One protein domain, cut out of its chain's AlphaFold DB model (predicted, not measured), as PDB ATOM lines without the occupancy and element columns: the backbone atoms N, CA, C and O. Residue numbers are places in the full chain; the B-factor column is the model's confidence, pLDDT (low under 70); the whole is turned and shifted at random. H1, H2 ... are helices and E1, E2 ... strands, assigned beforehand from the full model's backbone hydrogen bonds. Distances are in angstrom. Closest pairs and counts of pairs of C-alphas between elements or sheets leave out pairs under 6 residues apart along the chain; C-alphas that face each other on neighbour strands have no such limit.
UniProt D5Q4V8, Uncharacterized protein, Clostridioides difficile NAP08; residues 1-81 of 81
ATOM      1  N   MET A   1     -53.332  34.012 -34.123       59.69
ATOM      2  CA  MET A   1     -54.546  33.355 -34.666       59.69
ATOM      3  C   MET A   1     -54.231  32.001 -35.297       59.69
ATOM      4  O   MET A   1     -54.955  31.066 -35.021       59.69
ATOM      5  N   PHE A   2     -53.125  31.856 -36.040       64.75
ATOM      6  CA  PHE A   2     -52.713  30.575 -36.648       64.75
ATOM      7  C   PHE A   2     -52.396  29.448 -35.635       64.75
ATOM      8  O   PHE A   2     -52.602  28.275 -35.915       64.75
ATOM      9  N   ILE A   3     -51.905  29.808 -34.444       77.00
ATOM     10  CA  ILE A   3     -51.510  28.861 -33.384       77.00
ATOM     11  C   ILE A   3     -52.729  28.228 -32.695       77.00
ATOM     12  O   ILE A   3     -52.747  27.018 -32.477       77.00
ATOM     13  N   ASP A   4     -53.742  29.047 -32.402       70.44
ATOM     14  CA  ASP A   4     -54.997  28.655 -31.739       70.44
ATOM     15  C   ASP A   4     -55.741  27.562 -32.520       70.44
ATOM     16  O   ASP A   4     -56.239  26.597 -31.956       70.44
ATOM     17  N   GLU A   5     -55.797  27.693 -33.848       71.56
ATOM     18  CA  GLU A   5     -56.609  26.804 -34.686       71.56
ATOM     19  C   GLU A   5     -55.909  25.477 -35.020       71.56
ATOM     20  O   GLU A   5     -56.583  24.467 -35.238       71.56
ATOM     21  N   GLU A   6     -54.570  25.442 -35.058       81.12
ATOM     22  CA  GLU A   6     -53.823  24.264 -35.527       81.12
ATOM     23  C   GLU A   6     -52.995  23.541 -34.460       81.12
ATOM     24  O   GLU A   6     -52.732  22.347 -34.629       81.12
ATOM     25  N   LEU A   7     -52.573  24.203 -33.380       88.25
ATOM     26  CA  LEU A   7     -51.608  23.639 -32.424       88.25
ATOM     27  C   LEU A   7     -52.102  23.679 -30.971       88.25
ATOM     28  O   LEU A   7     -51.782  22.771 -30.205       88.25
ATOM     29  N   GLU A   8     -52.886  24.690 -30.598       85.56
ATOM     30  CA  GLU A   8     -53.467  24.809 -29.256       85.56
ATOM     31  C   GLU A   8     -54.465  23.670 -28.974       85.56
ATOM     32  O   GLU A   8     -55.144  23.160 -29.868       85.56
ATOM     33  N   GLY A   9     -54.489  23.191 -27.727       86.50
ATOM     34  CA  GLY A   9     -55.316  22.041 -27.337       86.50
ATOM     35  C   GLY A   9     -54.801  20.678 -27.828       86.50
ATOM     36  O   GLY A   9     -55.551  19.694 -27.852       86.50
ATOM     37  N   TYR A  10     -53.531  20.597 -28.234       91.69
ATOM     38  CA  TYR A  10     -52.866  19.349 -28.590       91.69
ATOM     39  C   TYR A  10     -51.513  19.199 -27.890       91.69
ATOM     40  O   TYR A  10     -50.785  20.166 -27.687       91.69
ATOM     41  N   ILE A  11     -51.167  17.949 -27.587       94.69
ATOM     42  CA  ILE A  11     -49.799  17.519 -27.303       94.69
ATOM     43  C   ILE A  11     -49.247  16.950 -28.607       94.69
ATOM     44  O   ILE A  11     -49.800  15.999 -29.173       94.69
ATOM     45  N   LEU A  12     -48.180  17.558 -29.105       95.88
ATOM     46  CA  LEU A  12     -47.497  17.151 -30.325       95.88
ATOM     47  C   LEU A  12     -46.240  16.382 -29.943       95.88
ATOM     48  O   LEU A  12     -45.514  16.811 -29.057       95.88
ATOM     49  N   THR A  13     -45.958  15.283 -30.630       96.94
ATOM     50  CA  THR A  13     -44.620  14.687 -30.629       96.94
ATOM     51  C   THR A  13     -43.921  15.165 -31.892       96.94
ATOM     52  O   THR A  13     -44.456  15.017 -32.996       96.94
ATOM     53  N   CYS A  14     -42.750  15.761 -31.726       96.44
ATOM     54  CA  CYS A  14     -41.972  16.413 -32.765       96.44
ATOM     55  C   CYS A  14     -40.557  15.832 -32.823       96.44
ATOM     56  O   CYS A  14     -40.045  15.340 -31.824       96.44
ATOM     57  N   LYS A  15     -39.909  15.943 -33.982       95.31
ATOM     58  CA  LYS A  15     -38.466  15.721 -34.160       95.31
ATOM     59  C   LYS A  15     -37.869  16.776 -35.085       95.31
ATOM     60  O   LYS A  15     -38.595  17.358 -35.894       95.31
ATOM     61  N   ILE A  16     -36.562  17.020 -35.014       94.50
ATOM     62  CA  ILE A  16     -35.890  17.942 -35.946       94.50
ATOM     63  C   ILE A  16     -35.900  17.333 -37.360       94.50
ATOM     64  O   ILE A  16     -35.752  16.123 -37.530       94.50
ATOM     65  N   SER A  17     -36.116  18.157 -38.391       94.25
ATOM     66  CA  SER A  17     -36.082  17.697 -39.784       94.25
ATOM     67  C   SER A  17     -34.714  17.111 -40.140       94.25
ATOM     68  O   SER A  17     -33.670  17.698 -39.848       94.25
ATOM     69  N   GLU A  18     -34.720  15.979 -40.848       93.06
ATOM     70  CA  GLU A  18     -33.503  15.322 -41.338       93.06
ATOM     71  C   GLU A  18     -32.714  16.184 -42.336       93.06
ATOM     72  O   GLU A  18     -31.534  15.918 -42.579       93.06
ATOM     73  N   ASP A  19     -33.322  17.247 -42.876       92.62
ATOM     74  CA  ASP A  19     -32.627  18.260 -43.679       92.62
ATOM     75  C   ASP A  19     -31.466  18.907 -42.900       92.62
ATOM     76  O   ASP A  19     -30.481  19.352 -43.494       92.62
ATOM     77  N   PHE A  20     -31.539  18.895 -41.566       89.75
ATOM     78  CA  PHE A  20     -30.529  19.438 -40.665       89.75
ATOM     79  C   PHE A  20     -29.534  18.401 -40.143       89.75
ATOM     80  O   PHE A  20     -28.638  18.776 -39.404       89.75
ATOM     81  N   LYS A  21     -29.582  17.129 -40.560       91.88
ATOM     82  CA  LYS A  21     -28.726  16.055 -40.001       91.88
ATOM     83  C   LYS A  21     -27.209  16.296 -40.040       91.88
ATOM     84  O   LYS A  21     -26.449  15.561 -39.424       91.88
ATOM     85  N   ASN A  22     -26.759  17.269 -40.835       92.19
ATOM     86  CA  ASN A  22     -25.350  17.622 -40.977       92.19
ATOM     87  C   ASN A  22     -24.899  18.750 -40.026       92.19
ATOM     88  O   ASN A  22     -23.718  19.096 -40.057       92.19
ATOM     89  N   ILE A  23     -25.794  19.358 -39.232       89.75
ATOM     90  CA  ILE A  23     -25.419  20.393 -38.256       89.75
ATOM     91  C   ILE A  23     -25.008  19.748 -36.920       89.75
ATOM     92  O   ILE A  23     -25.604  18.740 -36.538       89.75
ATOM     93  N   PRO A  24     -24.011  20.297 -36.200       85.00
ATOM     94  CA  PRO A  24     -23.555  19.748 -34.918       85.00
ATOM     95  C   PRO A  24     -24.649  19.627 -33.850       85.00
ATOM     96  O   PRO A  24     -24.577  18.749 -33.000       85.00
ATOM     97  N   GLU A  25     -25.644  20.509 -33.894       83.81
ATOM     98  CA  GLU A  25     -26.753  20.596 -32.942       83.81
ATOM     99  C   GLU A  25     -27.957  19.721 -33.326       83.81
ATOM    100  O   GLU A  25     -29.006  19.797 -32.686       83.81
ATOM    101  N   TYR A  26     -27.847  18.916 -34.387       88.56
ATOM    102  CA  TYR A  26     -28.912  17.999 -34.771       88.56
ATOM    103  C   TYR A  26     -29.060  16.881 -33.739       88.56
ATOM    104  O   TYR A  26     -28.086  16.225 -33.371       88.56
ATOM    105  N   SER A  27     -30.307  16.623 -33.357       87.00
ATOM    106  CA  SER A  27     -30.713  15.452 -32.593       87.00
ATOM    107  C   SER A  27     -31.839  14.742 -33.340       87.00
ATOM    108  O   SER A  27     -32.741  15.396 -33.873       87.00
ATOM    109  N   ASP A  28     -31.769  13.413 -33.403       88.94
ATOM    110  CA  ASP A  28     -32.849  12.558 -33.901       88.94
ATOM    111  C   ASP A  28     -33.869  12.197 -32.812       88.94
ATOM    112  O   ASP A  28     -34.849  11.506 -33.102       88.94
ATOM    113  N   GLU A  29     -33.675  12.696 -31.590       93.44
ATOM    114  CA  GLU A  29     -34.591  12.490 -30.476       93.44
ATOM    115  C   GLU A  29     -35.946  13.166 -30.709       93.44
ATOM    116  O   GLU A  29     -36.060  14.287 -31.221       93.44
ATOM    117  N   GLU A  30     -36.995  12.461 -30.293       95.81
ATOM    118  CA  GLU A  30     -38.349  12.994 -30.263       95.81
ATOM    119  C   GLU A  30     -38.584  13.788 -28.976       95.81
ATOM    120  O   GLU A  30     -38.124  13.423 -27.895       95.81
ATOM    121  N   PHE A  31     -39.351  14.865 -29.087       95.94
ATOM    122  CA  PHE A  31     -39.732  15.715 -27.968       95.94
ATOM    123  C   PHE A  31     -41.205  16.103 -28.061       95.94
ATOM    124  O   PHE A  31     -41.792  16.197 -29.143       95.94
ATOM    125  N   TYR A  32     -41.819  16.331 -26.911       96.75
ATOM    126  CA  TYR A  32     -43.197  16.769 -26.799       96.75
ATOM    127  C   TYR A  32     -43.280  18.286 -26.847       96.75
ATOM    128  O   TYR A  32     -42.456  18.982 -26.261       96.75
ATOM    129  N   VAL A  33     -44.300  18.798 -27.526       96.50
ATOM    130  CA  VAL A  33     -44.629  20.217 -27.608       96.50
ATOM    131  C   VAL A  33     -46.079  20.399 -27.190       96.50
ATOM    132  O   VAL A  33     -46.979  19.810 -27.792       96.50
ATOM    133  N   THR A  34     -46.311  21.255 -26.200       95.12
ATOM    134  CA  THR A  34     -47.657  21.697 -25.814       95.12
ATOM    135  C   THR A  34     -47.716  23.215 -25.840       95.12
ATOM    136  O   THR A  34     -46.877  23.868 -25.224       95.12
ATOM    137  N   ILE A  35     -48.686  23.785 -26.553       93.00
ATOM    138  CA  ILE A  35     -48.837  25.239 -26.674       93.00
ATOM    139  C   ILE A  35     -50.000  25.718 -25.814       93.00
ATOM    140  O   ILE A  35     -51.082  25.132 -25.834       93.00
ATOM    141  N   TYR A  36     -49.767  26.806 -25.088       90.38
ATOM    142  CA  TYR A  36     -50.723  27.434 -24.193       90.38
ATOM    143  C   TYR A  36     -50.881  28.905 -24.544       90.38
ATOM    144  O   TYR A  36     -49.908  29.598 -24.854       90.38
ATOM    145  N   LYS A  37     -52.112  29.400 -24.443       89.44
ATOM    146  CA  LYS A  37     -52.384  30.829 -24.525       89.44
ATOM    147  C   LYS A  37     -51.887  31.526 -23.258       89.44
ATOM    148  O   LYS A  37     -52.215  31.108 -22.148       89.44
ATOM    149  N   ASP A  38     -51.135  32.603 -23.429       86.75
ATOM    150  CA  ASP A  38     -50.690  33.474 -22.343       86.75
ATOM    151  C   ASP A  38     -50.619  34.913 -22.838       86.75
ATOM    152  O   ASP A  38     -49.683  35.312 -23.528       86.75
ATOM    153  N   GLU A  39     -51.615  35.704 -22.450       81.94
ATOM    154  CA  GLU A  39     -51.733  37.115 -22.829       81.94
ATOM    155  C   GLU A  39     -50.633  38.002 -22.218       81.94
ATOM    156  O   GLU A  39     -50.528  39.174 -22.569       81.94
ATOM    157  N   SER A  40     -49.808  37.450 -21.323       80.94
ATOM    158  CA  SER A  40     -48.633  38.119 -20.754       80.94
ATOM    159  C   SER A  40     -47.374  37.950 -21.609       80.94
ATOM    160  O   SER A  40     -46.390  38.649 -21.373       80.94
ATOM    161  N   SER A  41     -47.379  37.013 -22.562       77.94
ATOM    162  CA  SER A  41     -46.273  36.796 -23.501       77.94
ATOM    163  C   SER A  41     -46.382  37.729 -24.711       77.94
ATOM    164  O   SER A  41     -47.486  38.103 -25.111       77.94
ATOM    165  N   ASP A  42     -45.245  38.083 -25.318       77.44
ATOM    166  CA  ASP A  42     -45.201  39.025 -26.447       77.44
ATOM    167  C   ASP A  42     -46.027  38.539 -27.652       77.44
ATOM    168  O   ASP A  42     -46.679  39.341 -28.325       77.44
ATOM    169  N   SER A  43     -46.051  37.224 -27.899       82.75
ATOM    170  CA  SER A  43     -46.837  36.602 -28.972       82.75
ATOM    171  C   SER A  43     -48.260  36.200 -28.558       82.75
ATOM    172  O   SER A  43     -49.067  35.799 -29.403       82.75
ATOM    173  N   GLY A  44     -48.597  36.304 -27.269       88.69
ATOM    174  CA  GLY A  44     -49.852  35.809 -26.699       88.69
ATOM    175  C   GLY A  44     -49.886  34.293 -26.453       88.69
ATOM    176  O   GLY A  44     -50.929  33.773 -26.049       88.69
ATOM    177  N   TYR A  45     -48.776  33.582 -26.695       90.81
ATOM    178  CA  TYR A  45     -48.627  32.144 -26.482       90.81
ATOM    179  C   TYR A  45     -47.243  31.780 -25.923       90.81
ATOM    180  O   TYR A  45     -46.218  32.303 -26.358       90.81
ATOM    181  N   TYR A  46     -47.190  30.772 -25.054       93.00
ATOM    182  CA  TYR A  46     -45.950  30.050 -24.758       93.00
ATOM    183  C   TYR A  46     -46.085  28.583 -25.147       93.00
ATOM    184  O   TYR A  46     -47.177  28.014 -25.194       93.00
ATOM    185  N   ALA A  47     -44.952  27.956 -25.415       94.00
ATOM    186  CA  ALA A  47     -44.850  26.541 -25.686       94.00
ATOM    187  C   ALA A  47     -43.979  25.873 -24.629       94.00
ATOM    188  O   ALA A  47     -42.933  26.382 -24.226       94.00
ATOM    189  N   LEU A  48     -44.421  24.707 -24.196       95.44
ATOM    190  CA  LEU A  48     -43.674  23.824 -23.336       95.44
ATOM    191  C   LEU A  48     -43.075  22.701 -24.174       95.44
ATOM    192  O   LEU A  48     -43.813  22.003 -24.869       95.44
ATOM    193  N   LEU A  49     -41.756  22.547 -24.088       95.94
ATOM    194  CA  LEU A  49     -41.017  21.473 -24.728       95.94
ATOM    195  C   LEU A  49     -40.494  20.517 -23.660       95.94
ATOM    196  O   LEU A  49     -39.894  20.957 -22.677       95.94
ATOM    197  N   GLU A  50     -40.720  19.226 -23.857       95.88
ATOM    198  CA  GLU A  50     -40.351  18.168 -22.915       95.88
ATOM    199  C   GLU A  50     -39.716  16.993 -23.665       95.88
ATOM    200  O   GLU A  50     -40.285  16.501 -24.638       95.88
ATOM    201  N   ASN A  51     -38.565  16.509 -23.208       91.56
ATOM    202  CA  ASN A  51     -38.009  15.209 -23.599       91.56
ATOM    203  C   ASN A  51     -37.769  14.353 -22.337       91.56
ATOM    204  O   ASN A  51     -38.304  14.661 -21.270       91.56
ATOM    205  N   GLU A  52     -37.029  13.245 -22.443       88.31
ATOM    206  CA  GLU A  52     -36.780  12.364 -21.289       88.31
ATOM    207  C   GLU A  52     -35.918  13.017 -20.190       88.31
ATOM    208  O   GLU A  52     -35.995  12.607 -19.030       88.31
ATOM    209  N   GLU A  53     -35.120  14.032 -20.531       88.88
ATOM    210  CA  GLU A  53     -34.114  14.622 -19.639       88.88
ATOM    211  C   GLU A  53     -34.494  16.020 -19.134       88.88
ATOM    212  O   GLU A  53     -34.187  16.382 -17.995       88.88
ATOM    213  N   GLU A  54     -35.173  16.813 -19.961       92.69
ATOM    214  CA  GLU A  54     -35.359  18.243 -19.760       92.69
ATOM    215  C   GLU A  54     -36.770  18.727 -20.112       92.69
ATOM    216  O   GLU A  54     -37.501  18.173 -20.937       92.69
ATOM    217  N   ARG A  55     -37.132  19.841 -19.470       95.06
ATOM    218  CA  ARG A  55     -38.364  20.588 -19.710       95.06
ATOM    219  C   ARG A  55     -38.036  22.068 -19.825       95.06
ATOM    220  O   ARG A  55     -37.530  22.662 -18.872       95.06
ATOM    221  N   VAL A  56     -38.369  22.675 -20.958       94.56
ATOM    222  CA  VAL A  56     -38.069  24.081 -21.251       94.56
ATOM    223  C   VAL A  56     -39.302  24.828 -21.756       94.56
ATOM    224  O   VAL A  56     -40.185  24.254 -22.391       94.56
ATOM    225  N   VAL A  57     -39.373  26.125 -21.452       94.44
ATOM    226  CA  VAL A  57     -40.451  27.022 -21.903       94.44
ATOM    227  C   VAL A  57     -39.903  27.944 -22.980       94.44
ATOM    228  O   VAL A  57     -38.859  28.567 -22.787       94.44
ATOM    229  N   TRP A  58     -40.597  28.012 -24.109       93.75
ATOM    230  CA  TRP A  58     -40.259  28.839 -25.264       93.75
ATOM    231  C   TRP A  58     -41.444  29.718 -25.659       93.75
ATOM    232  O   TRP A  58     -42.584  29.466 -25.268       93.75
ATOM    233  N   ASP A  59     -41.177  30.739 -26.471       91.69
ATOM    234  CA  ASP A  59     -42.238  31.524 -27.098       91.69
ATOM    235  C   ASP A  59     -43.044  30.652 -28.081       91.69
ATOM    236  O   ASP A  59     -42.475  29.919 -28.902       91.69
ATOM    237  N   GLY A  60     -44.374  30.711 -27.985       91.62
ATOM    238  CA  GLY A  60     -45.273  29.879 -28.783       91.62
ATOM    239  C   GLY A  60     -45.201  30.175 -30.281       91.62
ATOM    240  O   GLY A  60     -45.326  29.252 -31.088       91.62
ATOM    241  N   GLU A  61     -44.940  31.423 -30.676       91.06
ATOM    242  CA  GLU A  61     -44.779  31.812 -32.080       91.06
ATOM    243  C   GLU A  61     -43.496  31.247 -32.683       91.06
ATOM    244  O   GLU A  61     -43.510  30.764 -33.817       91.06
ATOM    245  N   VAL A  62     -42.396  31.231 -31.928       92.50
ATOM    246  CA  VAL A  62     -41.135  30.620 -32.380       92.50
ATOM    247  C   VAL A  62     -41.333  29.129 -32.649       92.50
ATOM    248  O   VAL A  62     -40.949  28.625 -33.708       92.50
ATOM    249  N   VAL A  63     -41.984  28.428 -31.722       93.31
ATOM    250  CA  VAL A  63     -42.279  26.998 -31.862       93.31
ATOM    251  C   VAL A  63     -43.207  26.727 -33.042       93.31
ATOM    252  O   VAL A  63     -42.924  25.851 -33.863       93.31
ATOM    253  N   ALA A  64     -44.282  27.502 -33.175       93.00
ATOM    254  CA  ALA A  64     -45.208  27.379 -34.292       93.00
ATOM    255  C   ALA A  64     -44.506  27.605 -35.638       93.00
ATOM    256  O   ALA A  64     -44.696  26.830 -36.573       93.00
ATOM    257  N   ASN A  65     -43.622  28.603 -35.725       93.31
ATOM    258  CA  ASN A  65     -42.830  28.862 -36.924       93.31
ATOM    259  C   ASN A  65     -41.907  27.692 -37.282       93.31
ATOM    260  O   ASN A  65     -41.799  27.360 -38.463       93.31
ATOM    261  N   ASN A  66     -41.278  27.032 -36.307       93.88
ATOM    262  CA  ASN A  66     -40.463  25.846 -36.581       93.88
ATOM    263  C   ASN A  66     -41.298  24.700 -37.170       93.88
ATOM    264  O   ASN A  66     -40.865  24.044 -38.119       93.88
ATOM    265  N   ILE A  67     -42.508  24.487 -36.654       94.12
ATOM    266  CA  ILE A  67     -43.415  23.438 -37.133       94.12
ATOM    267  C   ILE A  67     -43.954  23.770 -38.533       94.12
ATOM    268  O   ILE A  67     -43.846  22.954 -39.449       94.12
ATOM    269  N   PHE A  68     -44.491  24.975 -38.744       92.75
ATOM    270  CA  PHE A  68     -45.104  25.360 -40.023       92.75
ATOM    271  C   PHE A  68     -44.094  25.459 -41.168       92.75
ATOM    272  O   PHE A  68     -44.413  25.105 -42.304       92.75
ATOM    273  N   ASN A  69     -42.853  25.856 -40.871       93.19
ATOM    274  CA  ASN A  69     -41.763  25.844 -41.848       93.19
ATOM    275  C   ASN A  69     -41.118  24.459 -42.019       93.19
ATOM    276  O   ASN A  69     -40.133  24.339 -42.745       93.19
ATOM    277  N   LYS A  70     -41.669  23.411 -41.386       92.38
ATOM    278  CA  LYS A  70     -41.177  22.024 -41.440       92.38
ATOM    279  C   LYS A  70     -39.729  21.870 -40.967       92.38
ATOM    280  O   LYS A  70     -39.052  20.920 -41.348       92.38
ATOM    281  N   LEU A  71     -39.262  22.793 -40.128       94.12
ATOM    282  CA  LEU A  71     -37.988  22.661 -39.425       94.12
ATOM    283  C   LEU A  71     -38.108  21.572 -38.360       94.12
ATOM    284  O   LEU A  71     -37.178  20.790 -38.172       94.12
ATOM    285  N   TRP A  72     -39.277  21.485 -37.718       95.00
ATOM    286  CA  TRP A  72     -39.671  20.389 -36.840       95.00
ATOM    287  C   TRP A  72     -40.815  19.600 -37.472       95.00
ATOM    288  O   TRP A  72     -41.793  20.164 -37.962       95.00
ATOM    289  N   ILE A  73     -40.686  18.279 -37.464       95.69
ATOM    290  CA  ILE A  73     -41.642  17.347 -38.046       95.69
ATOM    291  C   ILE A  73     -42.527  16.801 -36.933       95.69
ATOM    292  O   ILE A  73     -42.034  16.140 -36.023       95.69
ATOM    293  N   VAL A  74     -43.833  17.046 -37.028       95.12
ATOM    294  CA  VAL A  74     -44.832  16.447 -36.133       95.12
ATOM    295  C   VAL A  74     -45.014  14.981 -36.520       95.12
ATOM    296  O   VAL A  74     -45.517  14.679 -37.603       95.12
ATOM    297  N   VAL A  75     -44.599  14.071 -35.644       95.62
ATOM    298  CA  VAL A  75     -44.727  12.618 -35.834       95.62
ATOM    299  C   VAL A  75     -46.014  12.072 -35.220       95.62
ATOM    300  O   VAL A  75     -46.562  11.087 -35.710       95.62
ATOM    301  N   ASN A  76     -46.535  12.737 -34.186       95.62
ATOM    302  CA  ASN A  76     -47.801  12.388 -33.553       95.62
ATOM    303  C   ASN A  76     -48.514  13.639 -33.017       95.62
ATOM    304  O   ASN A  76     -47.873  14.626 -32.661       95.62
ATOM    305  N   LYS A  77     -49.847  13.595 -32.949       94.38
ATOM    306  CA  LYS A  77     -50.692  14.689 -32.451       94.38
ATOM    307  C   LYS A  77     -51.864  14.126 -31.652       94.38
ATOM    308  O   LYS A  77     -52.716  13.429 -32.203       94.38
ATOM    309  N   VAL A  78     -51.927  14.458 -30.364       94.25
ATOM    310  CA  VAL A  78     -52.948  13.977 -29.418       94.25
ATOM    311  C   VAL A  78     -53.737  15.160 -28.872       94.25
ATOM    312  O   VAL A  78     -53.150  16.128 -28.407       94.25
ATOM    313  N   LYS A  79     -55.072  15.106 -28.938       89.75
ATOM    314  CA  LYS A  79     -55.929  16.183 -28.422       89.75
ATOM    315  C   LYS A  79     -55.945  16.160 -26.893       89.75
ATOM    316  O   LYS A  79     -56.182  15.101 -26.312       89.75
ATOM    317  N   THR A  80     -55.726  17.305 -26.254       81.38
ATOM    318  CA  THR A  80     -55.928  17.450 -24.808       81.38
ATOM    319  C   THR A  80     -57.430  17.469 -24.518       81.38
ATOM    320  O   THR A  80     -58.181  18.149 -25.220       81.38
ATOM    321  N   GLY A  81     -57.866  16.647 -23.560       68.81
ATOM    322  CA  GLY A  81     -59.279  16.475 -23.195       68.81
ATOM    323  C   GLY A  81     -59.901  17.680 -22.508       68.81
ATOM    324  O   GLY A  81     -59.142  18.478 -21.918       68.81
TER     325      GLY A  81
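Overview. This is residues 1 to 81 of the 81 residues of an uncharacterized protein of Clostridioides difficile NAP08 (UniProt D5Q4V8). A strongly twisted sheet of five strands curls round one helix, H2, while a very short helix, H1, only grazes the sheet near the start of the chain. A long link, residues 17 to 30, loops away from the sheet between E1 and E2 and reaches one end of the longest axis. The 81 printed residues hold two named helices and five named strands, in the order H1 E1 E2 E3 E4 H2 E5, and the class is mixed. The sheet runs E4 E3 E2 E1 E5, with its neighbour strands antiparallel. The whole is compact, with a radius of gyration of the C-alphas of 12.5 A and spans of 37 by 26 by 22 A.

Along the chain. H1 is residues 2 to 6, beginning at C-alpha 2 at (-52.713, 30.575, -36.648). E1 is residues 10 to 16, 18.6 A long from first to last C-alpha. E2 is residues 31 to 37, 20.0 A, E3 is residues 45 to 50, 16.6 A, and E4 is residues 55 to 59, 13.8 A. H2 is residues 60 to 68, 12.1 A, beginning at C-alpha 60 at (-45.273, 29.879, -28.783). E5 is residues 72 to 79, 18.8 A, ending at C-alpha 79 at (-55.929, 16.183, -28.422); it bends by 69 degrees at residue 75.

Arrangement. E1, E2, E3 and E4 form a meander, each strand the antiparallel neighbour of the one before. The hairpin of E1 and E2 has an angle of 134 degrees between directions, with N 14 and O 31 at 2.8 A. In the hairpin of E2 and E3, at 158 degrees, N 32 and O 50 are 2.7 A apart. In the hairpin of E3 and E4, at 155 degrees, N 47 and O 58 are 2.8 A apart. E5 is antiparallel to E1 at 162 degrees, with N 11 and O 78 at 2.8 A. E4 and E5 are the edge strands and are apart. H2 is on the sheet; its closest C-alphas to E3 are those of Gly 60 and Tyr 46, 4.1 A, and to E5 those of Asn 66 and Trp 72, 5.5 A. H1 grazes the sheet with residues 3 to 4 and only just touches H2, with 3 pairs of C-alphas within 8 A, the closest being those of Ile 3 and Ala 64, 6.5 A. In H2 every O i to N i+4 pair is within hydrogen-bond range; in H1 0 of 1 is, and 0 of 2 O i to N i+3 pairs.

Size, cuts and confidence. The two C-alphas farthest apart are those of Asn 22 and Gly 81, 38.3 A. The printed part has no cut. The link from E1 to E2 is long, with 14 residues; the link from E2 to E3 is short, and the other links are tight. The mean pLDDT of the printed part is 89.7, and residues 1 to 2 and residue 81 are under 70.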